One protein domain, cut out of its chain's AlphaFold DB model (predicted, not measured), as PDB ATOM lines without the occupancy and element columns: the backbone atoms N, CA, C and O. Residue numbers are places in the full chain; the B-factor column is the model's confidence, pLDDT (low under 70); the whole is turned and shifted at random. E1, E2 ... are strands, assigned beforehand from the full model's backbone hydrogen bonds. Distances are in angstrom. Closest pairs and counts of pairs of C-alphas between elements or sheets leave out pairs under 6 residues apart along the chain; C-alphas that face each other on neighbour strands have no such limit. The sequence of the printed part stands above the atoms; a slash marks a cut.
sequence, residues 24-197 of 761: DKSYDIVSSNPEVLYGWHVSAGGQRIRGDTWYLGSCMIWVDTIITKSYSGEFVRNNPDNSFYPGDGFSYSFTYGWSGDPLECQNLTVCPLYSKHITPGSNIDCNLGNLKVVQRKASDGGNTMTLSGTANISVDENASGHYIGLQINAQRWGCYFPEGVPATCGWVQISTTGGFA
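This is residues 24 to 197 of the 761 residues of an uncharacterized protein of Candidatus Nitrosotenuis uzonensis (UniProt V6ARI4). This is an elongated sandwich of two twisted sheets, with their strands running nearly the same line: a six-strand sheet, E1 E2 E4 E5 E9 E8, faces a smaller branched sheet built round the long strand E10. The hairpin of E10 and E11, with E3 beside E10, makes one end of the long axis, and the loop of residues 70 to 88 lies at the other. The printed part has 174 residues with eleven named strands, E1 to E11 in chain order, and no named helix; the class is all strand, and the neighbour strands are antiparallel. It is only just loose, close to compact, with a radius of gyration of the C-alphas of 19.2 A, and spans 66 by 35 by 34 A.

Begin at C-alpha 24, at (-23.278, -37.849, 34.600), where E1, residues 24 to 28, starts. Next come E2, residues 36 to 45, 27.3 A long; E3, residues 54 to 56; E4, residues 60 to 69, 29.9 A; and E5, residues 89 to 99, 32.3 A. Then find E6, residues 105 to 110, E7, residues 114 to 116, and E8, residues 118 to 120. E9, residues 144 to 153, measures 27.9 A. E10, residues 163 to 176, measures 37.2 A and bends by 63 degrees at residue 173. E11, residues 184 to 196, measures 38.1 A and ends at C-alpha 196, at (-23.645, -37.364, 53.137).

In the six-strand sheet, E1 and E8 are the edge strands. E1 and E2 form a hairpin with C-alphas 28 and 40 facing each other at 5.1 A, but no N and O pair within hydrogen-bond range. Look for N 40 and O 65 at 2.9 A between E2 and E4, N 64 and O 95 at 2.7 A between E4 and E5, N 94 and O 147 at 2.8 A between E5 and E9, and N 119 and O 152 at 2.8 A between E8 and E9. In the other sheet, E3, E6 and E7 lie on one side of E10 and E11 on the other side. Check N 55 and O 175 at 2.9 A for E3, N 109 and O 169 at 2.8 A for E6, N 114 and O 165 at 3.0 A for E7, and N 170 and O 190 at 2.9 A for E11. Between the sheets, the closest C-alphas of E4 and E11 are those of Val 63 and Gly 194, 5.3 A apart.

The C-alphas of Glu 74 and Gly 180, the two farthest apart, are 69.1 A apart. The printed part has no cut. The long links are E4 to E5, residues 70 to 88, and E8 to E9, residues 121 to 143. The mean pLDDT of the printed part is 76.9; 45 residues are under 70, among them 24 to 31, 47 to 54 and 121 to 143.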
ATOM      1  N   ASP A  24     -22.598 -36.643  35.084       48.41
ATOM      2  CA  ASP A  24     -23.278 -37.849  34.600       48.41
ATOM      3  C   ASP A  24     -23.828 -38.674  35.779       48.41
ATOM      4  O   ASP A  24     -23.347 -38.584  36.909       48.41
ATOM      5  N   LYS A  25     -24.896 -39.418  35.486       51.12
ATOM      6  CA  LYS A  25     -25.850 -40.110  36.376       51.12
ATOM      7  C   LYS A  25     -25.359 -40.462  37.788       51.12
ATOM      8  O   LYS A  25     -24.532 -41.349  37.977       51.12
ATOM      9  N   SER A  26     -26.036 -39.894  38.783       50.84
ATOM     10  CA  SER A  26     -26.101 -40.457  40.127       50.84
ATOM     11  C   SER A  26     -27.076 -41.633  40.180       50.84
ATOM     12  O   SER A  26     -28.193 -41.533  39.664       50.84
ATOM     13  N   TYR A  27     -26.696 -42.720  40.839       56.81
ATOM     14  CA  TYR A  27     -27.612 -43.802  41.186       56.81
ATOM     15  C   TYR A  27     -27.343 -44.264  42.617       56.81
ATOM     16  O   TYR A  27     -26.194 -44.320  43.060       56.81
ATOM     17  N   ASP A  28     -28.417 -44.588  43.336       58.94
ATOM     18  CA  ASP A  28     -28.313 -45.180  44.664       58.94
ATOM     19  C   ASP A  28     -27.664 -46.560  44.542       58.94
ATOM     20  O   ASP A  28     -28.114 -47.423  43.778       58.94
ATOM     21  N   ILE A  29     -26.601 -46.784  45.312       63.25
ATOM     22  CA  ILE A  29     -26.019 -48.117  45.446       63.25
ATOM     23  C   ILE A  29     -26.961 -48.891  46.367       63.25
ATOM     24  O   ILE A  29     -26.857 -48.808  47.592       63.25
ATOM     25  N   VAL A  30     -27.916 -49.624  45.789       53.72
ATOM     26  CA  VAL A  30     -28.829 -50.482  46.555       53.72
ATOM     27  C   VAL A  30     -28.019 -51.632  47.154       53.72
ATOM     28  O   VAL A  30     -27.755 -52.641  46.503       53.72
ATOM     29  N   SER A  31     -27.583 -51.465  48.401       60.09
ATOM     30  CA  SER A  31     -26.910 -52.512  49.161       60.09
ATOM     31  C   SER A  31     -27.944 -53.372  49.886       60.09
ATOM     32  O   SER A  31     -28.797 -52.853  50.600       60.09
ATOM     33  N   SER A  32     -27.852 -54.695  49.747       72.00
ATOM     34  CA  SER A  32     -28.606 -55.654  50.568       72.00
ATOM     35  C   SER A  32     -28.023 -55.822  51.979       72.00
ATOM     36  O   SER A  32     -28.546 -56.605  52.771       72.00
ATOM     37  N   ASN A  33     -26.931 -55.115  52.299       82.88
ATOM     38  CA  ASN A  33     -26.275 -55.198  53.593       82.88
ATOM     39  C   ASN A  33     -27.033 -54.349  54.635       82.88
ATOM     40  O   ASN A  33     -27.060 -53.125  54.496       82.88
ATOM     41  N   PRO A  34     -27.585 -54.953  55.707       81.62
ATOM     42  CA  PRO A  34     -28.322 -54.226  56.745       81.62
ATOM     43  C   PRO A  34     -27.459 -53.238  57.548       81.62
ATOM     44  O   PRO A  34     -28.008 -52.442  58.315       81.62
ATOM     45  N   GLU A  35     -26.131 -53.277  57.394       88.94
ATOM     46  CA  GLU A  35     -25.201 -52.311  57.984       88.94
ATOM     47  C   GLU A  35     -25.100 -51.006  57.192       88.94
ATOM     48  O   GLU A  35     -24.666 -50.004  57.757       88.94
ATOM     49  N   VAL A  36     -25.481 -50.988  55.910       89.69
ATOM     50  CA  VAL A  36     -25.384 -49.798  55.054       89.69
ATOM     51  C   VAL A  36     -26.625 -48.928  55.242       89.69
ATOM     52  O   VAL A  36     -27.744 -49.342  54.957       89.69
ATOM     53  N   LEU A  37     -26.411 -47.706  55.726       88.12
ATOM     54  CA  LEU A  37     -27.443 -46.687  55.914       88.12
ATOM     55  C   LEU A  37     -27.656 -45.848  54.650       88.12
ATOM     56  O   LEU A  37     -28.766 -45.390  54.396       88.12
ATOM     57  N   TYR A  38     -26.589 -45.625  53.881       89.81
ATOM     58  CA  TYR A  38     -26.602 -44.809  52.669       89.81
ATOM     59  C   TYR A  38     -25.463 -45.225  51.732       89.81
ATOM     60  O   TYR A  38     -24.361 -45.529  52.191       89.81
ATOM     61  N   GLY A  39     -25.730 -45.235  50.428       88.69
ATOM     62  CA  GLY A  39     -24.773 -45.604  49.389       88.69
ATOM     63  C   GLY A  39     -24.989 -44.757  48.141       88.69
ATOM     64  O   GLY A  39     -26.074 -44.785  47.569       88.69
ATOM     65  N   TRP A  40     -23.970 -44.018  47.709       88.81
ATOM     66  CA  TRP A  40     -24.102 -43.044  46.627       88.81
ATOM     67  C   TRP A  40     -22.860 -42.981  45.753       88.81
ATOM     68  O   TRP A  40     -21.759 -42.808  46.269       88.81
ATOM     69  N   HIS A  41     -23.045 -43.078  44.439       89.12
ATOM     70  CA  HIS A  41     -21.983 -42.896  43.454       89.12
ATOM     71  C   HIS A  41     -22.147 -41.549  42.753       89.12
ATOM     72  O   HIS A  41     -23.212 -41.247  42.207       89.12
ATOM     73  N   VAL A  42     -21.076 -40.762  42.714       87.69
ATOM     74  CA  VAL A  42     -20.976 -39.587  41.843       87.69
ATOM     75  C   VAL A  42     -19.782 -39.718  40.928       87.69
ATOM     76  O   VAL A  42     -18.715 -40.163  41.344       87.69
ATOM     77  N   SER A  43     -19.926 -39.242  39.699       87.56
ATOM     78  CA  SER A  43     -18.816 -39.137  38.764       87.56
ATOM     79  C   SER A  43     -18.848 -37.810  38.012       87.56
ATOM     80  O   SER A  43     -19.877 -37.142  37.914       87.56
ATOM     81  N   ALA A  44     -17.685 -37.383  37.535       84.50
ATOM     82  CA  ALA A  44     -17.544 -36.252  36.631       84.50
ATOM     83  C   ALA A  44     -16.522 -36.595  35.549       84.50
ATOM     84  O   ALA A  44     -15.495 -37.217  35.821       84.50
ATOM     85  N   GLY A  45     -16.788 -36.165  34.319       78.38
ATOM     86  CA  GLY A  45     -15.986 -36.531  33.153       78.38
ATOM     87  C   GLY A  45     -16.692 -37.567  32.278       78.38
ATOM     88  O   GLY A  45     -17.909 -37.506  32.127       78.38
ATOM     89  N   GLY A  46     -15.922 -38.473  31.674       71.62
ATOM     90  CA  GLY A  46     -16.427 -39.510  30.769       71.62
ATOM     91  C   GLY A  46     -16.403 -39.110  29.291       71.62
ATOM     92  O   GLY A  46     -16.226 -37.943  28.932       71.62
ATOM     93  N   GLN A  47     -16.556 -40.111  28.422       64.56
ATOM     94  CA  GLN A  47     -16.475 -39.934  26.974       64.56
ATOM     95  C   GLN A  47     -17.795 -39.365  26.442       64.56
ATOM     96  O   GLN A  47     -18.830 -40.030  26.468       64.56
ATOM     97  N   ARG A  48     -17.775 -38.124  25.944       58.84
ATOM     98  CA  ARG A  48     -18.946 -37.526  25.295       58.84
ATOM     99  C   ARG A  48     -18.539 -36.648  24.122       58.84
ATOM    100  O   ARG A  48     -17.830 -35.663  24.298       58.84
ATOM    101  N   ILE A  49     -19.053 -36.982  22.942       56.78
ATOM    102  CA  ILE A  49     -19.016 -36.111  21.765       56.78
ATOM    103  C   ILE A  49     -20.225 -35.180  21.891       56.78
ATOM    104  O   ILE A  49     -21.367 -35.601  21.692       56.78
ATOM    105  N   ARG A  50     -20.014 -33.932  22.324       50.09
ATOM    106  CA  ARG A  50     -21.089 -32.929  22.432       50.09
ATOM    107  C   ARG A  50     -21.173 -32.191  21.088       50.09
ATOM    108  O   ARG A  50     -20.680 -31.078  20.961       50.09
ATOM    109  N   GLY A  51     -21.765 -32.851  20.089       56.97
ATOM    110  CA  GLY A  51     -21.858 -32.347  18.711       56.97
ATOM    111  C   GLY A  51     -20.509 -32.271  17.983       56.97
ATOM    112  O   GLY A  51     -19.462 -32.546  18.566       56.97
ATOM    113  N   ASP A  52     -20.541 -31.864  16.715       56.34
ATOM    114  CA  ASP A  52     -19.398 -31.887  15.779       56.34
ATOM    115  C   ASP A  52     -18.228 -30.945  16.153       56.34
ATOM    116  O   ASP A  52     -17.253 -30.842  15.415       56.34
ATOM    117  N   THR A  53     -18.296 -30.255  17.301       62.62
ATOM    118  CA  THR A  53     -17.359 -29.190  17.703       62.62
ATOM    119  C   THR A  53     -16.548 -29.481  18.972       62.62
ATOM    120  O   THR A  53     -15.703 -28.669  19.331       62.62
ATOM    121  N   TRP A  54     -16.726 -30.616  19.664       69.50
ATOM    122  CA  TRP A  54     -15.944 -30.941  20.874       69.50
ATOM    123  C   TRP A  54     -15.492 -32.405  20.930       69.50
ATOM    124  O   TRP A  54     -16.311 -33.320  20.837       69.50
ATOM    125  N   TYR A  55     -14.202 -32.619  21.208       72.88
ATOM    126  CA  TYR A  55     -13.650 -33.898  21.663       72.88
ATOM    127  C   TYR A  55     -13.262 -33.797  23.137       72.88
ATOM    128  O   TYR A  55     -12.543 -32.881  23.539       72.88
ATOM    129  N   LEU A  56     -13.711 -34.752  23.944       74.00
ATOM    130  CA  LEU A  56     -13.351 -34.866  25.352       74.00
ATOM    131  C   LEU A  56     -12.705 -36.232  25.572       74.00
ATOM    132  O   LEU A  56     -13.279 -37.249  25.176       74.00
ATOM    133  N   GLY A  57     -11.535 -36.237  26.209       70.62
ATOM    134  CA  GLY A  57     -10.857 -37.462  26.612       70.62
ATOM    135  C   GLY A  57     -11.717 -38.304  27.556       70.62
ATOM    136  O   GLY A  57     -12.584 -37.802  28.274       70.62
ATOM    137  N   SER A  58     -11.449 -39.602  27.570       78.00
ATOM    138  CA  SER A  58     -12.162 -40.646  28.312       78.00
ATOM    139  C   SER A  58     -11.999 -40.585  29.843       78.00
ATOM    140  O   SER A  58     -12.577 -41.414  30.545       78.00
ATOM    141  N   CYS A  59     -11.256 -39.606  30.373       83.00
ATOM    142  CA  CYS A  59     -11.033 -39.389  31.806       83.00
ATOM    143  C   CYS A  59     -12.346 -39.096  32.554       83.00
ATOM    144  O   CYS A  59     -13.048 -38.114  32.286       83.00
ATOM    145  N   MET A  60     -12.651 -39.944  33.530       85.00
ATOM    146  CA  MET A  60     -13.768 -39.831  34.459       85.00
ATOM    147  C   MET A  60     -13.243 -40.023  35.874       85.00
ATOM    148  O   MET A  60     -12.608 -41.032  36.158       85.00
ATOM    149  N   ILE A  61     -13.529 -39.079  36.759       87.56
ATOM    150  CA  ILE A  61     -13.290 -39.212  38.197       87.56
ATOM    151  C   ILE A  61     -14.590 -39.579  38.897       87.56
ATOM    152  O   ILE A  61     -15.665 -39.183  38.448       87.56
ATOM    153  N   TRP A  62     -14.503 -40.314  39.998       89.06
ATOM    154  CA  TRP A  62     -15.680 -40.772  40.726       89.06
ATOM    155  C   TRP A  62     -15.436 -40.901  42.229       89.06
ATOM    156  O   TRP A  62     -14.302 -41.076  42.675       89.06
ATOM    157  N   VAL A  63     -16.521 -40.809  43.000       89.62
ATOM    158  CA  VAL A  63     -16.565 -41.036  44.448       89.62
ATOM    159  C   VAL A  63     -17.792 -41.883  44.785       89.62
ATOM    160  O   VAL A  63     -18.927 -41.455  44.588       89.62
ATOM    161  N   ASP A  64     -17.547 -43.056  45.348       89.88
ATOM    162  CA  ASP A  64     -18.498 -43.887  46.074       89.88
ATOM    163  C   ASP A  64     -18.506 -43.488  47.549       89.88
ATOM    164  O   ASP A  64     -17.503 -43.604  48.253       89.88
ATOM    165  N   THR A  65     -19.655 -43.040  48.036       91.81
ATOM    166  CA  THR A  65     -19.904 -42.748  49.447       91.81
ATOM    167  C   THR A  65     -20.716 -43.882  50.046       91.81
ATOM    168  O   THR A  65     -21.851 -44.106  49.636       91.81
ATOM    169  N   ILE A  66     -20.160 -44.577  51.034       92.50
ATOM    170  CA  ILE A  66     -20.868 -45.600  51.805       92.50
ATOM    171  C   ILE A  66     -20.902 -45.159  53.264       92.50
ATOM    172  O   ILE A  66     -19.860 -44.911  53.869       92.50
ATOM    173  N   ILE A  67     -22.102 -45.088  53.830       92.88
ATOM    174  CA  ILE A  67     -22.334 -44.824  55.248       92.88
ATOM    175  C   ILE A  67     -22.874 -46.091  55.878       92.88
ATOM    176  O   ILE A  67     -23.862 -46.652  55.402       92.88
ATOM    177  N   THR A  68     -22.243 -46.525  56.959       93.00
ATOM    178  CA  THR A  68     -22.672 -47.685  57.729       93.00
ATOM    179  C   THR A  68     -23.003 -47.318  59.168       93.00
ATOM    180  O   THR A  68     -22.614 -46.263  59.683       93.00
ATOM    181  N   LYS A  69     -23.756 -48.200  59.826       93.06
ATOM    182  CA  LYS A  69     -24.084 -48.085  61.247       93.06
ATOM    183  C   LYS A  69     -22.811 -47.951  62.079       93.06
ATOM    184  O   LYS A  69     -21.779 -48.557  61.785       93.06
ATOM    185  N   SER A  70     -22.890 -47.152  63.138       91.56
ATOM    186  CA  SER A  70     -21.884 -47.172  64.198       91.56
ATOM    187  C   SER A  70     -22.499 -47.671  65.494       91.56
ATOM    188  O   SER A  70     -23.715 -47.597  65.691       91.56
ATOM    189  N   TYR A  71     -21.644 -48.184  66.370       90.50
ATOM    190  CA  TYR A  71     -22.050 -48.871  67.585       90.50
ATOM    191  C   TYR A  71     -21.400 -48.228  68.808       90.50
ATOM    192  O   TYR A  71     -20.265 -47.754  68.751       90.50
ATOM    193  N   SER A  72     -22.135 -48.206  69.916       87.19
ATOM    194  CA  SER A  72     -21.618 -47.933  71.254       87.19
ATOM    195  C   SER A  72     -21.755 -49.215  72.068       87.19
ATOM    196  O   SER A  72     -22.846 -49.539  72.538       87.19
ATOM    197  N   GLY A  73     -20.670 -49.984  72.177       88.69
ATOM    198  CA  GLY A  73     -20.759 -51.377  72.620       88.69
ATOM    199  C   GLY A  73     -21.561 -52.201  71.611       88.69
ATOM    200  O   GLY A  73     -21.240 -52.193  70.427       88.69
ATOM    201  N   GLU A  74     -22.623 -52.864  72.066       89.38
ATOM    202  CA  GLU A  74     -23.518 -53.669  71.216       89.38
ATOM    203  C   GLU A  74     -24.688 -52.862  70.625       89.38
ATOM    204  O   GLU A  74     -25.465 -53.378  69.822       89.38
ATOM    205  N   PHE A  75     -24.837 -51.587  71.002       90.88
ATOM    206  CA  PHE A  75     -26.008 -50.793  70.636       90.88
ATOM    207  C   PHE A  75     -25.756 -49.902  69.423       90.88
ATOM    208  O   PHE A  75     -24.791 -49.136  69.377       90.88
ATOM    209  N   VAL A  76     -26.675 -49.966  68.462       91.75
ATOM    210  CA  VAL A  76     -26.674 -49.138  67.253       91.75
ATOM    211  C   VAL A  76     -26.916 -47.670  67.619       91.75
ATOM    212  O   VAL A  76     -27.834 -47.346  68.372       91.75
ATOM    213  N   ARG A  77     -26.099 -46.772  67.062       91.94
ATOM    214  CA  ARG A  77     -26.150 -45.324  67.319       91.94
ATOM    215  C   ARG A  77     -27.051 -44.556  66.352       91.94
ATOM    216  O   ARG A  77     -27.031 -43.342  66.388       91.94
ATOM    217  N   ASN A  78     -27.818 -45.204  65.481       92.38
ATOM    218  CA  ASN A  78     -28.830 -44.545  64.650       92.38
ATOM    219  C   ASN A  78     -30.233 -45.041  64.997       92.38
ATOM    220  O   ASN A  78     -30.425 -46.089  65.616       92.38
ATOM    221  N   ASN A  79     -31.226 -44.265  64.593       92.88
ATOM    222  CA  ASN A  79     -32.622 -44.573  64.845       92.88
ATOM    223  C   ASN A  79     -33.131 -45.665  63.893       92.88
ATOM    224  O   ASN A  79     -32.550 -45.847  62.818       92.88
ATOM    225  N   PRO A  80     -34.219 -46.376  64.245       91.19
ATOM    226  CA  PRO A  80     -34.819 -47.403  63.388       91.19
ATOM    227  C   PRO A  80     -35.204 -46.929  61.979       91.19
ATOM    228  O   PRO A  80     -35.245 -47.735  61.058       91.19
ATOM    229  N   ASP A  81     -35.472 -45.633  61.800       91.94
ATOM    230  CA  ASP A  81     -35.761 -45.006  60.504       91.94
ATOM    231  C   ASP A  81     -34.503 -44.462  59.794       91.94
ATOM    232  O   ASP A  81     -34.610 -43.684  58.849       91.94
ATOM    233  N   ASN A  82     -33.313 -44.856  60.260       89.88
ATOM    234  CA  ASN A  82     -31.992 -44.410  59.802       89.88
ATOM    235  C   ASN A  82     -31.693 -42.912  59.996       89.88
ATOM    236  O   ASN A  82     -30.671 -42.423  59.512       89.88
ATOM    237  N   SER A  83     -32.532 -42.180  60.733       92.19
ATOM    238  CA  SER A  83     -32.190 -40.840  61.215       92.19
ATOM    239  C   SER A  83     -31.222 -40.901  62.406       92.19
ATOM    240  O   SER A  83     -30.902 -41.976  62.922       92.19
ATOM    241  N   PHE A  84     -30.775 -39.739  62.875       92.00
ATOM    242  CA  PHE A  84     -29.837 -39.606  63.988       92.00
ATOM    243  C   PHE A  84     -30.314 -38.577  65.015       92.00
ATOM    244  O   PHE A  84     -31.098 -37.684  64.701       92.00
ATOM    245  N   TYR A  85     -29.812 -38.672  66.239       90.94
ATOM    246  CA  TYR A  85     -29.870 -37.619  67.247       90.94
ATOM    247  C   TYR A  85     -28.509 -36.927  67.424       90.94
ATOM    248  O   TYR A  85     -27.472 -37.508  67.102       90.94
ATOM    249  N   PRO A  86     -28.477 -35.697  67.967       88.50
ATOM    250  CA  PRO A  86     -27.228 -35.076  68.402       88.50
ATOM    251  C   PRO A  86     -26.447 -36.012  69.342       88.50
ATOM    252  O   PRO A  86     -27.041 -36.647  70.218       88.50
ATOM    253  N   GLY A  87     -25.134 -36.143  69.136       87.50
ATOM    254  CA  GLY A  87     -24.272 -37.097  69.852       87.50
ATOM    255  C   GLY A  87     -24.201 -38.507  69.243       87.50
ATOM    256  O   GLY A  87     -23.323 -39.295  69.614       87.50
ATOM    257  N   ASP A  88     -25.063 -38.844  68.279       92.75
ATOM    258  CA  ASP A  88     -24.954 -40.096  67.523       92.75
ATOM    259  C   ASP A  88     -23.724 -40.110  66.608       92.75
ATOM    260  O   ASP A  88     -22.976 -39.138  66.491       92.75
ATOM    261  N   GLY A  89     -23.489 -41.238  65.946       91.06
ATOM    262  CA  GLY A  89     -22.433 -41.338  64.956       91.06
ATOM    263  C   GLY A  89     -22.721 -42.378  63.893       91.06
ATOM    264  O   GLY A  89     -23.621 -43.214  64.021       91.06
ATOM    265  N   PHE A  90     -21.904 -42.360  62.855       93.81
ATOM    266  CA  PHE A  90     -21.918 -43.335  61.774       93.81
ATOM    267  C   PHE A  90     -20.491 -43.615  61.315       93.81
ATOM    268  O   PHE A  90     -19.573 -42.834  61.562       93.81
ATOM    269  N   SER A  91     -20.302 -44.745  60.653       92.50
ATOM    270  CA  SER A  91     -19.057 -45.048  59.956       92.50
ATOM    271  C   SER A  91     -19.200 -44.603  58.505       92.50
ATOM    272  O   SER A  91     -20.279 -44.705  57.926       92.50
ATOM    273  N   TYR A  92     -18.136 -44.079  57.911       91.19
ATOM    274  CA  TYR A  92     -18.129 -43.649  56.517       91.19
ATOM    275  C   TYR A  92     -16.969 -44.291  55.763       91.19
ATOM    276  O   TYR A  92     -15.921 -44.594  56.334       91.19
ATOM    277  N   SER A  93     -17.159 -44.473  54.462       91.06
ATOM    278  CA  SER A  93     -16.143 -44.902  53.511       91.06
ATOM    279  C   SER A  93     -16.359 -44.159  52.199       91.06
ATOM    280  O   SER A  93     -17.354 -44.381  51.514       91.06
ATOM    281  N   PHE A  94     -15.422 -43.285  51.853       89.25
ATOM    282  CA  PHE A  94     -15.338 -42.638  50.552       89.25
ATOM    283  C   PHE A  94     -14.325 -43.398  49.705       89.25
ATOM    284  O   PHE A  94     -13.117 -43.234  49.881       89.25
ATOM    285  N   THR A  95     -14.806 -44.255  48.813       89.31
ATOM    286  CA  THR A  95     -13.962 -44.891  47.802       89.31
ATOM    287  C   THR A  95     -13.969 -44.002  46.575       89.31
ATOM    288  O   THR A  95     -15.023 -43.644  46.080       89.31
ATOM    289  N   TYR A  96     -12.812 -43.581  46.100       87.88
ATOM    290  CA  TYR A  96     -12.706 -42.648  44.994       87.88
ATOM    291  C   TYR A  96     -11.635 -43.099  44.021       87.88
ATOM    292  O   TYR A  96     -10.694 -43.811  44.378       87.88
ATOM    293  N   GLY A  97     -11.756 -42.657  42.783       85.75
ATOM    294  CA  GLY A  97     -10.828 -43.066  41.753       85.75
ATOM    295  C   GLY A  97     -11.053 -42.356  40.441       85.75
ATOM    296  O   GLY A  97     -11.814 -41.390  40.347       85.75
ATOM    297  N   TRP A  98     -10.370 -42.852  39.417       84.69
ATOM    298  CA  TRP A  98     -10.610 -42.436  38.046       84.69
ATOM    299  C   TRP A  98     -10.573 -43.617  37.077       84.69
ATOM    300  O   TRP A  98      -9.976 -44.661  37.337       84.69
ATOM    301  N   SER A  99     -11.206 -43.443  35.927       80.69
ATOM    302  CA  SER A  99     -11.211 -44.378  34.803       80.69
ATOM    303  C   SER A  99     -11.026 -43.615  33.493       80.69
ATOM    304  O   SER A  99     -11.380 -42.441  33.424       80.69
ATOM    305  N   GLY A 100     -10.493 -44.268  32.461       75.88
ATOM    306  CA  GLY A 100     -10.165 -43.648  31.171       75.88
ATOM    307  C   GLY A 100      -8.692 -43.819  30.808       75.88
ATOM    308  O   GLY A 100      -7.934 -44.428  31.567       75.88
ATOM    309  N   ASP A 101      -8.294 -43.294  29.650       76.62
ATOM    310  CA  ASP A 101      -6.905 -43.328  29.197       76.62
ATOM    311  C   ASP A 101      -6.013 -42.491  30.143       76.62
ATOM    312  O   ASP A 101      -6.260 -41.295  30.340       76.62
ATOM    313  N   PRO A 102      -4.961 -43.089  30.734       69.75
ATOM    314  CA  PRO A 102      -3.911 -42.389  31.468       69.75
ATOM    315  C   PRO A 102      -3.346 -41.121  30.835       69.75
ATOM    316  O   PRO A 102      -2.928 -40.205  31.541       69.75
ATOM    317  N   LEU A 103      -3.261 -41.097  29.504       71.56
ATOM    318  CA  LEU A 103      -2.709 -39.982  28.744       71.56
ATOM    319  C   LEU A 103      -3.688 -38.805  28.678       71.56
ATOM    320  O   LEU A 103      -3.273 -37.678  28.424       71.56
ATOM    321  N   GLU A 104      -4.965 -39.050  28.975       76.31
ATOM    322  CA  GLU A 104      -6.061 -38.085  28.911       76.31
ATOM    323  C   GLU A 104      -6.533 -37.620  30.301       76.31
ATOM    324  O   GLU A 104      -7.453 -36.803  30.386       76.31
ATOM    325  N   CYS A 105      -5.914 -38.117  31.383       76.88
ATOM    326  CA  CYS A 105      -6.297 -37.873  32.778       76.88
ATOM    327  C   CYS A 105      -5.063 -37.562  33.640       76.88
ATOM    328  O   CYS A 105      -4.199 -38.418  33.826       76.88
ATOM    329  N   GLN A 106      -4.953 -36.346  34.178       79.75
ATOM    330  CA  GLN A 106      -3.790 -35.925  34.971       79.75
ATOM    331  C   GLN A 106      -4.184 -35.124  36.213       79.75
ATOM    332  O   GLN A 106      -5.313 -34.659  36.353       79.75
ATOM    333  N   ASN A 107      -3.219 -34.949  37.121       78.19
ATOM    334  CA  ASN A 107      -3.326 -34.073  38.290       78.19
ATOM    335  C   ASN A 107      -4.543 -34.365  39.186       78.19
ATOM    336  O   ASN A 107      -5.230 -33.434  39.614       78.19
ATOM    337  N   LEU A 108      -4.793 -35.646  39.505       78.88
ATOM    338  CA  LEU A 108      -5.765 -35.979  40.547       78.88
ATOM    339  C   LEU A 108      -5.305 -35.363  41.877       78.88
ATOM    340  O   LEU A 108      -4.242 -35.684  42.414       78.88
ATOM    341  N   THR A 109      -6.144 -34.496  42.423       77.56
ATOM    342  CA  THR A 109      -6.003 -33.902  43.745       77.56
ATOM    343  C   THR A 109      -7.231 -34.246  44.569       77.56
ATOM    344  O   THR A 109      -8.367 -34.176  44.101       77.56
ATOM    345  N   VAL A 110      -6.997 -34.654  45.809       73.88
ATOM    346  CA  VAL A 110      -8.045 -35.048  46.749       73.88
ATOM    347  C   VAL A 110      -8.018 -34.032  47.873       73.88
ATOM    348  O   VAL A 110      -6.977 -33.849  48.510       73.88
ATOM    349  N   CYS A 111      -9.137 -33.353  48.102       70.88
ATOM    350  CA  CYS A 111      -9.276 -32.530  49.295       70.88
ATOM    351  C   CYS A 111      -9.507 -33.451  50.502       70.88
ATOM    352  O   CYS A 111     -10.232 -34.439  50.365       70.88
ATOM    353  N   PRO A 112      -8.923 -33.167  51.681       68.12
ATOM    354  CA  PRO A 112      -9.305 -33.873  52.899       68.12
ATOM    355  C   PRO A 112     -10.799 -33.676  53.193       68.12
ATOM    356  O   PRO A 112     -11.430 -32.761  52.661       68.12
ATOM    357  N   LEU A 113     -11.362 -34.556  54.023       76.38
ATOM    358  CA  LEU A 113     -12.781 -34.526  54.383       76.38
ATOM    359  C   LEU A 113     -13.188 -33.139  54.859       76.38
ATOM    360  O   LEU A 113     -12.596 -32.604  55.793       76.38
ATOM    361  N   TYR A 114     -14.228 -32.590  54.248       80.56
ATOM    362  CA  TYR A 114     -14.863 -31.391  54.760       80.56
ATOM    363  C   TYR A 114     -16.117 -31.805  55.517       80.56
ATOM    364  O   TYR A 114     -16.931 -32.599  55.033       80.56
ATOM    365  N   SER A 115     -16.261 -31.293  56.734       82.81
ATOM    366  CA  SER A 115     -17.407 -31.583  57.578       82.81
ATOM    367  C   SER A 115     -17.961 -30.319  58.220       82.81
ATOM    368  O   SER A 115     -17.248 -29.350  58.482       82.81
ATOM    369  N   LYS A 116     -19.271 -30.322  58.461       82.62
ATOM    370  CA  LYS A 116     -19.991 -29.262  59.163       82.62
ATOM    371  C   LYS A 116     -20.864 -29.897  60.239       82.62
ATOM    372  O   LYS A 116     -21.643 -30.796  59.936       82.62
ATOM    373  N   HIS A 117     -20.698 -29.456  61.490       82.00
ATOM    374  CA  HIS A 117     -21.338 -30.024  62.695       82.00
ATOM    375  C   HIS A 117     -21.125 -31.543  62.882       82.00
ATOM    376  O   HIS A 117     -21.828 -32.188  63.656       82.00
ATOM    377  N   ILE A 118     -20.139 -32.118  62.192       84.06
ATOM    378  CA  ILE A 118     -19.750 -33.523  62.283       84.06
ATOM    379  C   ILE A 118     -18.248 -33.565  62.555       84.06
ATOM    380  O   ILE A 118     -17.469 -32.979  61.803       84.06
ATOM    381  N   THR A 119     -17.850 -34.270  63.608       82.94
ATOM    382  CA  THR A 119     -16.446 -34.464  63.974       82.94
ATOM    383  C   THR A 119     -15.984 -35.825  63.448       82.94
ATOM    384  O   THR A 119     -16.416 -36.851  63.990       82.94
ATOM    385  N   PRO A 120     -15.149 -35.881  62.392       76.62
ATOM    386  CA  PRO A 120     -14.542 -37.132  61.955       76.62
ATOM    387  C   PRO A 120     -13.546 -37.627  63.014       76.62
ATOM    388  O   PRO A 120     -12.854 -36.844  63.659       76.62
ATOM    389  N   GLY A 121     -13.475 -38.941  63.210       62.78
ATOM    390  CA  GLY A 121     -12.618 -39.590  64.203       62.78
ATOM    391  C   GLY A 121     -11.129 -39.579  63.843       62.78
ATOM    392  O   GLY A 121     -10.294 -39.891  64.689       62.78
ATOM    393  N   SER A 122     -10.780 -39.209  62.609       60.91
ATOM    394  CA  SER A 122      -9.406 -38.982  62.166       60.91
ATOM    395  C   SER A 122      -9.152 -37.481  61.986       60.91
ATOM    396  O   SER A 122      -9.888 -36.799  61.274       60.91
ATOM    397  N   ASN A 123      -8.099 -36.959  62.633       51.38
ATOM    398  CA  ASN A 123      -7.618 -35.586  62.439       51.38
ATOM    399  C   ASN A 123      -7.125 -35.424  60.995       51.38
ATOM    400  O   ASN A 123      -5.967 -35.718  60.693       51.38
ATOM    401  N   ILE A 124      -7.998 -34.983  60.097       56.00
ATOM    402  CA  ILE A 124      -7.633 -34.659  58.721       56.00
ATOM    403  C   ILE A 124      -8.036 -33.206  58.481       56.00
ATOM    404  O   ILE A 124      -9.118 -32.920  57.983       56.00
ATOM    405  N   ASP A 125      -7.169 -32.291  58.908       45.69
ATOM    406  CA  ASP A 125      -7.412 -30.853  58.831       45.69
ATOM    407  C   ASP A 125      -6.982 -30.299  57.462       45.69
ATOM    408  O   ASP A 125      -5.900 -30.616  56.950       45.69
ATOM    409  N   CYS A 126      -7.831 -29.474  56.846       49.56
ATOM    410  CA  CYS A 126      -7.552 -28.857  55.554       49.56
ATOM    411  C   CYS A 126      -6.691 -27.612  55.751       49.56
ATOM    412  O   CYS A 126      -7.198 -26.500  55.879       49.56
ATOM    413  N   ASN A 127      -5.372 -27.776  55.726       44.00
ATOM    414  CA  ASN A 127      -4.504 -26.644  55.440       44.00
ATOM    415  C   ASN A 127      -4.308 -26.583  53.920       44.00
ATOM    416  O   ASN A 127      -3.498 -27.325  53.363       44.00
ATOM    417  N   LEU A 128      -5.065 -25.707  53.245       44.06
ATOM    418  CA  LEU A 128      -5.016 -25.469  51.789       44.06
ATOM    419  C   LEU A 128      -3.591 -25.212  51.250       44.06
ATOM    420  O   LEU A 128      -3.352 -25.352  50.055       44.06
ATOM    421  N   GLY A 129      -2.630 -24.884  52.122       42.72
ATOM    422  CA  GLY A 129      -1.212 -24.738  51.790       42.72
ATOM    423  C   GLY A 129      -0.425 -26.042  51.577       42.72
ATOM    424  O   GLY A 129       0.699 -25.963  51.100       42.72
ATOM    425  N   ASN A 130      -0.975 -27.225  51.893       45.62
ATOM    426  CA  ASN A 130      -0.288 -28.523  51.774       45.62
ATOM    427  C   ASN A 130      -1.159 -29.584  51.068       45.62
ATOM    428  O   ASN A 130      -1.386 -30.679  51.587       45.62
ATOM    429  N   LEU A 131      -1.637 -29.277  49.859       49.91
ATOM    430  CA  LEU A 131      -2.205 -30.282  48.953       49.91
ATOM    431  C   LEU A 131      -1.147 -31.359  48.658       49.91
ATOM    432  O   LEU A 131      -0.192 -31.121  47.917       49.91
ATOM    433  N   LYS A 132      -1.311 -32.569  49.204       45.97
ATOM    434  CA  LYS A 132      -0.574 -33.738  48.707       45.97
ATOM    435  C   LYS A 132      -1.117 -34.074  47.321       45.97
ATOM    436  O   LYS A 132      -2.125 -34.763  47.194       45.97
ATOM    437  N   VAL A 133      -0.445 -33.590  46.280       46.88
ATOM    438  CA  VAL A 133      -0.668 -34.082  44.920       46.88
ATOM    439  C   VAL A 133      -0.236 -35.547  44.901       46.88
ATOM    440  O   VAL A 133       0.952 -35.855  44.999       46.88
ATOM    441  N   VAL A 134      -1.190 -36.471  44.805       51.03
ATOM    442  CA  VAL A 134      -0.880 -37.884  44.574       51.03
ATOM    443  C   VAL A 134      -0.612 -38.036  43.078       51.03
ATOM    444  O   VAL A 134      -1.474 -38.455  42.315       51.03
ATOM    445  N   GLN A 135       0.587 -37.657  42.625       46.00
ATOM    446  CA  GLN A 135       1.020 -38.008  41.274       46.00
ATOM    447  C   GLN A 135       1.413 -39.488  41.261       46.00
ATOM    448  O   GLN A 135       2.546 -39.844  41.583       46.00
ATOM    449  N   ARG A 136       0.483 -40.369  40.887       49.19
ATOM    450  CA  ARG A 136       0.841 -41.708  40.408       49.19
ATOM    451  C   ARG A 136       0.801 -41.720  38.887       49.19
ATOM    452  O   ARG A 136      -0.178 -41.293  38.282       49.19
ATOM    453  N   LYS A 137       1.876 -42.221  38.275       44.94
ATOM    454  CA  LYS A 137       1.864 -42.631  36.868       44.94
ATOM    455  C   LYS A 137       0.912 -43.817  36.737       44.94
ATOM    456  O   LYS A 137       0.925 -44.712  37.575       44.94
ATOM    457  N   ALA A 138       0.104 -43.830  35.690       44.59
ATOM    458  CA  ALA A 138      -0.977 -44.793  35.518       44.59
ATOM    459  C   ALA A 138      -0.546 -46.236  35.169       44.59
ATOM    460  O   ALA A 138      -1.358 -47.022  34.690       44.59
ATOM    461  N   SER A 139       0.724 -46.593  35.366       45.62
ATOM    462  CA  SER A 139       1.246 -47.931  35.075       45.62
ATOM    463  C   SER A 139       0.907 -48.974  36.148       45.62
ATOM    464  O   SER A 139       1.074 -50.163  35.898       45.62
ATOM    465  N   ASP A 140       0.401 -48.558  37.314       44.22
ATOM    466  CA  ASP A 140       0.296 -49.417  38.499       44.22
ATOM    467  C   ASP A 140      -1.169 -49.740  38.849       44.22
ATOM    468  O   ASP A 140      -1.652 -49.360  39.910       44.22
ATOM    469  N   GLY A 141      -1.885 -50.408  37.936       45.44
ATOM    470  CA  GLY A 141      -2.948 -51.409  38.185       45.44
ATOM    471  C   GLY A 141      -4.098 -51.175  39.186       45.44
ATOM    472  O   GLY A 141      -4.889 -52.094  39.383       45.44
ATOM    473  N   GLY A 142      -4.249 -50.013  39.816       53.78
ATOM    474  CA  GLY A 142      -5.312 -49.740  40.783       53.78
ATOM    475  C   GLY A 142      -5.582 -48.248  40.916       53.78
ATOM    476  O   GLY A 142      -4.951 -47.569  41.721       53.78
ATOM    477  N   ASN A 143      -6.545 -47.740  40.143       68.75
ATOM    478  CA  ASN A 143      -6.954 -46.328  40.138       68.75
ATOM    479  C   ASN A 143      -7.972 -45.989  41.245       68.75
ATOM    480  O   ASN A 143      -8.724 -45.027  41.105       68.75
ATOM    481  N   THR A 144      -8.022 -46.781  42.318       79.81
ATOM    482  CA  THR A 144      -9.032 -46.689  43.380       79.81
ATOM    483  C   THR A 144      -8.364 -46.527  44.739       79.81
ATOM    484  O   THR A 144      -7.462 -47.285  45.094       79.81
ATOM    485  N   MET A 145      -8.825 -45.558  45.521       82.25
ATOM    486  CA  MET A 145      -8.397 -45.295  46.893       82.25
ATOM    487  C   MET A 145      -9.625 -45.240  47.803       82.25
ATOM    488  O   MET A 145     -10.702 -44.862  47.361       82.25
ATOM    489  N   THR A 146      -9.471 -45.583  49.079       83.00
ATOM    490  CA  THR A 146     -10.568 -45.525  50.053       83.00
ATOM    491  C   THR A 146     -10.151 -44.723  51.273       83.00
ATOM    492  O   THR A 146      -9.088 -44.961  51.847       83.00
ATOM    493  N   LEU A 147     -11.011 -43.794  51.681       83.50
ATOM    494  CA  LEU A 147     -10.909 -43.056  52.928       83.50
ATOM    495  C   LEU A 147     -12.081 -43.430  53.831       83.50
ATOM    496  O   LEU A 147     -13.222 -43.077  53.543       83.50
ATOM    497  N   SER A 148     -11.802 -44.115  54.934       86.12
ATOM    498  CA  SER A 148     -12.822 -44.543  55.887       86.12
ATOM    499  C   SER A 148     -12.528 -44.070  57.307       86.12
ATOM    500  O   SER A 148     -11.393 -43.745  57.661       86.12
ATOM    501  N   GLY A 149     -13.576 -43.992  58.120       86.94
ATOM    502  CA  GLY A 149     -13.492 -43.572  59.512       86.94
ATOM    503  C   GLY A 149     -14.850 -43.607  60.199       86.94
ATOM    504  O   GLY A 149     -15.851 -44.024  59.618       86.94
ATOM    505  N   THR A 150     -14.883 -43.160  61.450       88.38
ATOM    506  CA  THR A 150     -16.121 -42.912  62.197       88.38
ATOM    507  C   THR A 150     -16.363 -41.415  62.292       88.38
ATOM    508  O   THR A 150     -15.426 -40.623  62.311       88.38
ATOM    509  N   ALA A 151     -17.620 -41.009  62.329       88.56
ATOM    510  CA  ALA A 151     -18.038 -39.624  62.438       88.56
ATOM    511  C   ALA A 151     -19.020 -39.497  63.600       88.56
ATOM    512  O   ALA A 151     -19.949 -40.296  63.712       88.56
ATOM    513  N   ASN A 152     -18.815 -38.495  64.453       89.69
ATOM    514  CA  ASN A 152     -19.739 -38.148  65.528       89.69
ATOM    515  C   ASN A 152     -20.480 -36.865  65.169       89.69
ATOM    516  O   ASN A 152     -19.876 -35.873  64.763       89.69
ATOM    517  N   ILE A 153     -21.792 -36.890  65.336       88.94
ATOM    518  CA  ILE A 153     -22.667 -35.743  65.151       88.94
ATOM    519  C   ILE A 153     -22.538 -34.862  66.389       88.94
ATOM    520  O   ILE A 153     -22.611 -35.352  67.518       88.94
ATOM    521  N   SER A 154     -22.320 -33.566  66.177       82.19
ATOM    522  CA  SER A 154     -22.232 -32.590  67.260       82.19
ATOM    523  C   SER A 154     -23.484 -32.631  68.143       82.19
ATOM    524  O   SER A 154     -24.583 -32.922  67.678       82.19
ATOM    525  N   VAL A 155     -23.323 -32.294  69.422       75.50
ATOM    526  CA  VAL A 155     -24.438 -32.102  70.365       75.50
ATOM    527  C   VAL A 155     -25.135 -30.749  70.233       75.50
ATOM    528  O   VAL A 155     -25.999 -30.421  71.040       75.50
ATOM    529  N   ASP A 156     -24.756 -29.954  69.236       68.94
ATOM    530  CA  ASP A 156     -25.418 -28.691  68.930       68.94
ATOM    531  C   ASP A 156     -26.928 -28.916  68.694       68.94
ATOM    532  O   ASP A 156     -27.345 -29.863  68.022       68.94
ATOM    533  N   GLU A 157     -27.767 -28.038  69.248       57.59
ATOM    534  CA  GLU A 157     -29.231 -28.109  69.137       57.59
ATOM    535  C   GLU A 157     -29.727 -27.886  67.695       57.59
ATOM    536  O   GLU A 157     -30.904 -28.117  67.360       57.59
ATOM    537  N   ASN A 158     -28.842 -27.430  66.806       67.00
ATOM    538  CA  ASN A 158     -29.177 -27.225  65.414       67.00
ATOM    539  C   ASN A 158     -29.194 -28.547  64.629       67.00
ATOM    540  O   ASN A 158     -28.219 -28.934  64.007       67.00
ATOM    541  N   ALA A 159     -30.356 -29.200  64.570       68.38
ATOM    542  CA  ALA A 159     -30.623 -30.408  63.773       68.38
ATOM    543  C   ALA A 159     -30.396 -30.280  62.244       68.38
ATOM    544  O   ALA A 159     -30.634 -31.225  61.499       68.38
ATOM    545  N   SER A 160     -29.948 -29.126  61.745       76.06
ATOM    546  CA  SER A 160     -29.807 -28.843  60.315       76.06
ATOM    547  C   SER A 160     -28.371 -28.498  59.928       76.06
ATOM    548  O   SER A 160     -27.598 -27.989  60.734       76.06
ATOM    549  N   GLY A 161     -28.012 -28.755  58.667       78.88
ATOM    550  CA  GLY A 161     -26.702 -28.380  58.127       78.88
ATOM    551  C   GLY A 161     -25.553 -29.316  58.506       78.88
ATOM    552  O   GLY A 161     -24.397 -28.934  58.331       78.88
ATOM    553  N   HIS A 162     -25.860 -30.516  59.004       87.75
ATOM    554  CA  HIS A 162     -24.893 -31.590  59.203       87.75
ATOM    555  C   HIS A 162     -24.449 -32.146  57.854       87.75
ATOM    556  O   HIS A 162     -25.286 -32.519  57.031       87.75
ATOM    557  N   TYR A 163     -23.140 -32.194  57.619       89.06
ATOM    558  CA  TYR A 163     -22.600 -32.667  56.351       89.06
ATOM    559  C   TYR A 163     -21.192 -33.231  56.525       89.06
ATOM    560  O   TYR A 163     -20.396 -32.680  57.286       89.06
ATOM    561  N   ILE A 164     -20.876 -34.298  55.795       89.12
ATOM    562  CA  ILE A 164     -19.511 -34.779  55.574       89.12
ATOM    563  C   ILE A 164     -19.337 -35.120  54.096       89.12
ATOM    564  O   ILE A 164     -20.207 -35.753  53.503       89.12
ATOM    565  N   GLY A 165     -18.220 -34.729  53.492       89.06
ATOM    566  CA  GLY A 165     -17.944 -35.092  52.109       89.06
ATOM    567  C   GLY A 165     -16.475 -35.077  51.743       89.06
ATOM    568  O   GLY A 165     -15.615 -34.592  52.479       89.06
ATOM    569  N   LEU A 166     -16.220 -35.630  50.566       88.06
ATOM    570  CA  LEU A 166     -14.925 -35.722  49.928       88.06
ATOM    571  C   LEU A 166     -15.033 -35.120  48.529       88.06
ATOM    572  O   LEU A 166     -15.799 -35.601  47.693       88.06
ATOM    573  N   GLN A 167     -14.243 -34.081  48.280       86.44
ATOM    574  CA  GLN A 167     -14.107 -33.494  46.953       86.44
ATOM    575  C   GLN A 167     -12.823 -33.995  46.296       86.44
ATOM    576  O   GLN A 167     -11.739 -33.927  46.883       86.44
ATOM    577  N   ILE A 168     -12.946 -34.449  45.053       85.81
ATOM    578  CA  ILE A 168     -11.815 -34.809  44.205       85.81
ATOM    579  C   ILE A 168     -11.824 -33.948  42.945       85.81
ATOM    580  O   ILE A 168     -12.875 -33.674  42.365       85.81
ATOM    581  N   ASN A 169     -10.637 -33.538  42.511       85.31
ATOM    582  CA  ASN A 169     -10.436 -32.777  41.287       85.31
ATOM    583  C   ASN A 169      -9.409 -33.491  40.410       85.31
ATOM    584  O   ASN A 169      -8.430 -34.027  40.918       85.31
ATOM    585  N   ALA A 170      -9.586 -33.450  39.097       84.69
ATOM    586  CA  ALA A 170      -8.581 -33.861  38.124       84.69
ATOM    587  C   ALA A 170      -8.596 -32.917  36.923       84.69
ATOM    588  O   ALA A 170      -9.452 -32.040  36.800       84.69
ATOM    589  N   GLN A 171      -7.648 -33.108  36.017       84.00
ATOM    590  CA  GLN A 171      -7.624 -32.464  34.717       84.00
ATOM    591  C   GLN A 171      -7.839 -33.517  33.633       84.00
ATOM    592  O   GLN A 171      -7.168 -34.549  33.622       84.00
ATOM    593  N   ARG A 172      -8.763 -33.241  32.710       85.62
ATOM    594  CA  ARG A 172      -8.985 -34.050  31.508       85.62
ATOM    595  C   ARG A 172      -8.530 -33.312  30.262       85.62
ATOM    596  O   ARG A 172      -8.683 -32.093  30.185       85.62
ATOM    597  N   TRP A 173      -8.017 -34.035  29.279       82.31
ATOM    598  CA  TRP A 173      -7.692 -33.445  27.984       82.31
ATOM    599  C   TRP A 173      -8.964 -33.234  27.150       82.31
ATOM    600  O   TRP A 173      -9.829 -34.109  27.094       82.31
ATOM    601  N   GLY A 174      -9.101 -32.078  26.504       82.75
ATOM    602  CA  GLY A 174     -10.216 -31.785  25.605       82.75
ATOM    603  C   GLY A 174      -9.795 -30.878  24.455       82.75
ATOM    604  O   GLY A 174      -8.917 -30.035  24.619       82.75
ATOM    605  N   CYS A 175     -10.427 -31.051  23.298       80.19
ATOM    606  CA  CYS A 175     -10.219 -30.242  22.103       80.19
ATOM    607  C   CYS A 175     -11.538 -29.615  21.652       80.19
ATOM    608  O   CYS A 175     -12.529 -30.317  21.440       80.19
ATOM    609  N   TYR A 176     -11.534 -28.297  21.480       80.88
ATOM    610  CA  TYR A 176     -12.624 -27.542  20.877       80.88
ATOM    611  C   TYR A 176     -12.331 -27.314  19.393       80.88
ATOM    612  O   TYR A 176     -11.255 -26.826  19.049       80.88
ATOM    613  N   PHE A 177     -13.284 -27.650  18.528       79.12
ATOM    614  CA  PHE A 177     -13.233 -27.519  17.071       79.12
ATOM    615  C   PHE A 177     -14.297 -26.510  16.611       79.12
ATOM    616  O   PHE A 177     -15.385 -26.912  16.201       79.12
ATOM    617  N   PRO A 178     -14.039 -25.194  16.709       75.31
ATOM    618  CA  PRO A 178     -14.942 -24.198  16.152       75.31
ATOM    619  C   PRO A 178     -14.963 -24.287  14.620       75.31
ATOM    620  O   PRO A 178     -13.936 -24.525  13.981       75.31
ATOM    621  N   GLU A 179     -16.132 -24.078  14.019       74.44
ATOM    622  CA  GLU A 179     -16.312 -24.162  12.567       74.44
ATOM    623  C   GLU A 179     -15.404 -23.139  11.849       74.44
ATOM    624  O   GLU A 179     -15.481 -21.936  12.095       74.44
ATOM    625  N   GLY A 180     -14.494 -23.622  10.992       72.31
ATOM    626  CA  GLY A 180     -13.566 -22.783  10.219       72.31
ATOM    627  C   GLY A 180     -12.279 -22.327  10.931       72.31
ATOM    628  O   GLY A 180     -11.539 -21.532  10.353       72.31
ATOM    629  N   VAL A 181     -11.969 -22.819  12.140       76.06
ATOM    630  CA  VAL A 181     -10.776 -22.435  12.932       76.06
ATOM    631  C   VAL A 181     -10.004 -23.690  13.400       76.06
ATOM    632  O   VAL A 181     -10.629 -24.722  13.645       76.06
ATOM    633  N   PRO A 182      -8.656 -23.661  13.537       75.69
ATOM    634  CA  PRO A 182      -7.893 -24.785  14.084       75.69
ATOM    635  C   PRO A 182      -8.359 -25.186  15.486       75.69
ATOM    636  O   PRO A 182      -8.707 -24.338  16.311       75.69
ATOM    637  N   ALA A 183      -8.312 -26.487  15.764       75.88
ATOM    638  CA  ALA A 183      -8.695 -27.031  17.056       75.88
ATOM    639  C   ALA A 183      -7.862 -26.421  18.194       75.88
ATOM    640  O   ALA A 183      -6.632 -26.393  18.125       75.88
ATOM    641  N   THR A 184      -8.523 -25.974  19.260       81.00
ATOM    642  CA  THR A 184      -7.854 -25.550  20.496       81.00
ATOM    643  C   THR A 184      -7.961 -26.678  21.512       81.00
ATOM    644  O   THR A 184      -9.051 -26.973  22.000       81.00
ATOM    645  N   CYS A 185      -6.834 -27.326  21.811       83.50
ATOM    646  CA  CYS A 185      -6.761 -28.417  22.778       83.50
ATOM    647  C   CYS A 185      -6.095 -27.970  24.080       83.50
ATOM    648  O   CYS A 185      -5.119 -27.220  24.055       83.50
ATOM    649  N   GLY A 186      -6.592 -28.456  25.214       84.50
ATOM    650  CA  GLY A 186      -6.030 -28.148  26.520       84.50
ATOM    651  C   GLY A 186      -6.589 -29.010  27.646       84.50
ATOM    652  O   GLY A 186      -7.504 -29.815  27.464       84.50
ATOM    653  N   TRP A 187      -6.016 -28.818  28.831       83.56
ATOM    654  CA  TRP A 187      -6.475 -29.449  30.064       83.56
ATOM    655  C   TRP A 187      -7.662 -28.681  30.646       83.56
ATOM    656  O   TRP A 187      -7.561 -27.492  30.936       83.56
ATOM    657  N   VAL A 188      -8.776 -29.377  30.851       82.88
ATOM    658  CA  VAL A 188      -9.993 -28.859  31.483       82.88
ATOM    659  C   VAL A 188     -10.128 -29.489  32.862       82.88
ATOM    660  O   VAL A 188     -10.034 -30.708  33.005       82.88
ATOM    661  N   GLN A 189     -10.357 -28.671  33.888       83.69
ATOM    662  CA  GLN A 189     -10.576 -29.171  35.240       83.69
ATOM    663  C   GLN A 189     -11.941 -29.863  35.342       83.69
ATOM    664  O   GLN A 189     -12.956 -29.347  34.879       83.69
ATOM    665  N   ILE A 190     -11.958 -31.033  35.969       85.69
ATOM    666  CA  ILE A 190     -13.163 -31.756  36.368       85.69
ATOM    667  C   ILE A 190     -13.142 -31.943  37.882       85.69
ATOM    668  O   ILE A 190     -12.094 -32.206  38.469       85.69
ATOM    669  N   SER A 191     -14.301 -31.786  38.515       85.00
ATOM    670  CA  SER A 191     -14.479 -31.916  39.961       85.00
ATOM    671  C   SER A 191     -15.735 -32.723  40.232       85.00
ATOM    672  O   SER A 191     -16.770 -32.483  39.612       85.00
ATOM    673  N   THR A 192     -15.663 -33.639  41.189       88.06
ATOM    674  CA  THR A 192     -16.848 -34.297  41.739       88.06
ATOM    675  C   THR A 192     -16.727 -34.427  43.247       88.06
ATOM    676  O   THR A 192     -15.626 -34.423  43.803       88.06
ATOM    677  N   THR A 193     -17.875 -34.515  43.904       87.69
ATOM    678  CA  THR A 193     -17.964 -34.454  45.356       87.69
ATOM    679  C   THR A 193     -18.948 -35.490  45.854       87.69
ATOM    680  O   THR A 193     -20.151 -35.365  45.633       87.69
ATOM    681  N   GLY A 194     -18.428 -36.514  46.524       89.06
ATOM    682  CA  GLY A 194     -19.248 -37.455  47.274       89.06
ATOM    683  C   GLY A 194     -19.498 -36.905  48.669       89.06
ATOM    684  O   GLY A 194     -18.610 -36.296  49.266       89.06
ATOM    685  N   GLY A 195     -20.690 -37.103  49.213       90.25
ATOM    686  CA  GLY A 195     -20.969 -36.675  50.573       90.25
ATOM    687  C   GLY A 195     -22.287 -37.185  51.104       90.25
ATOM    688  O   GLY A 195     -23.061 -37.832  50.404       90.25
ATOM    689  N   PHE A 196     -22.507 -36.898  52.376       91.19
ATOM    690  CA  PHE A 196     -23.645 -37.364  53.137       91.19
ATOM    691  C   PHE A 196     -24.119 -36.274  54.095       91.19
ATOM    692  O   PHE A 196     -23.339 -35.722  54.876       91.19
ATOM    693  N   ALA A 197     -25.419 -35.994  54.038       90.94
ATOM    694  CA  ALA A 197     -26.114 -35.119  54.967       90.94
ATOM    695  C   ALA A 197     -27.068 -35.974  55.819       90.94
ATOM    696  O   ALA A 197     -28.139 -36.341  55.327       90.94
TER     697      ALA A 197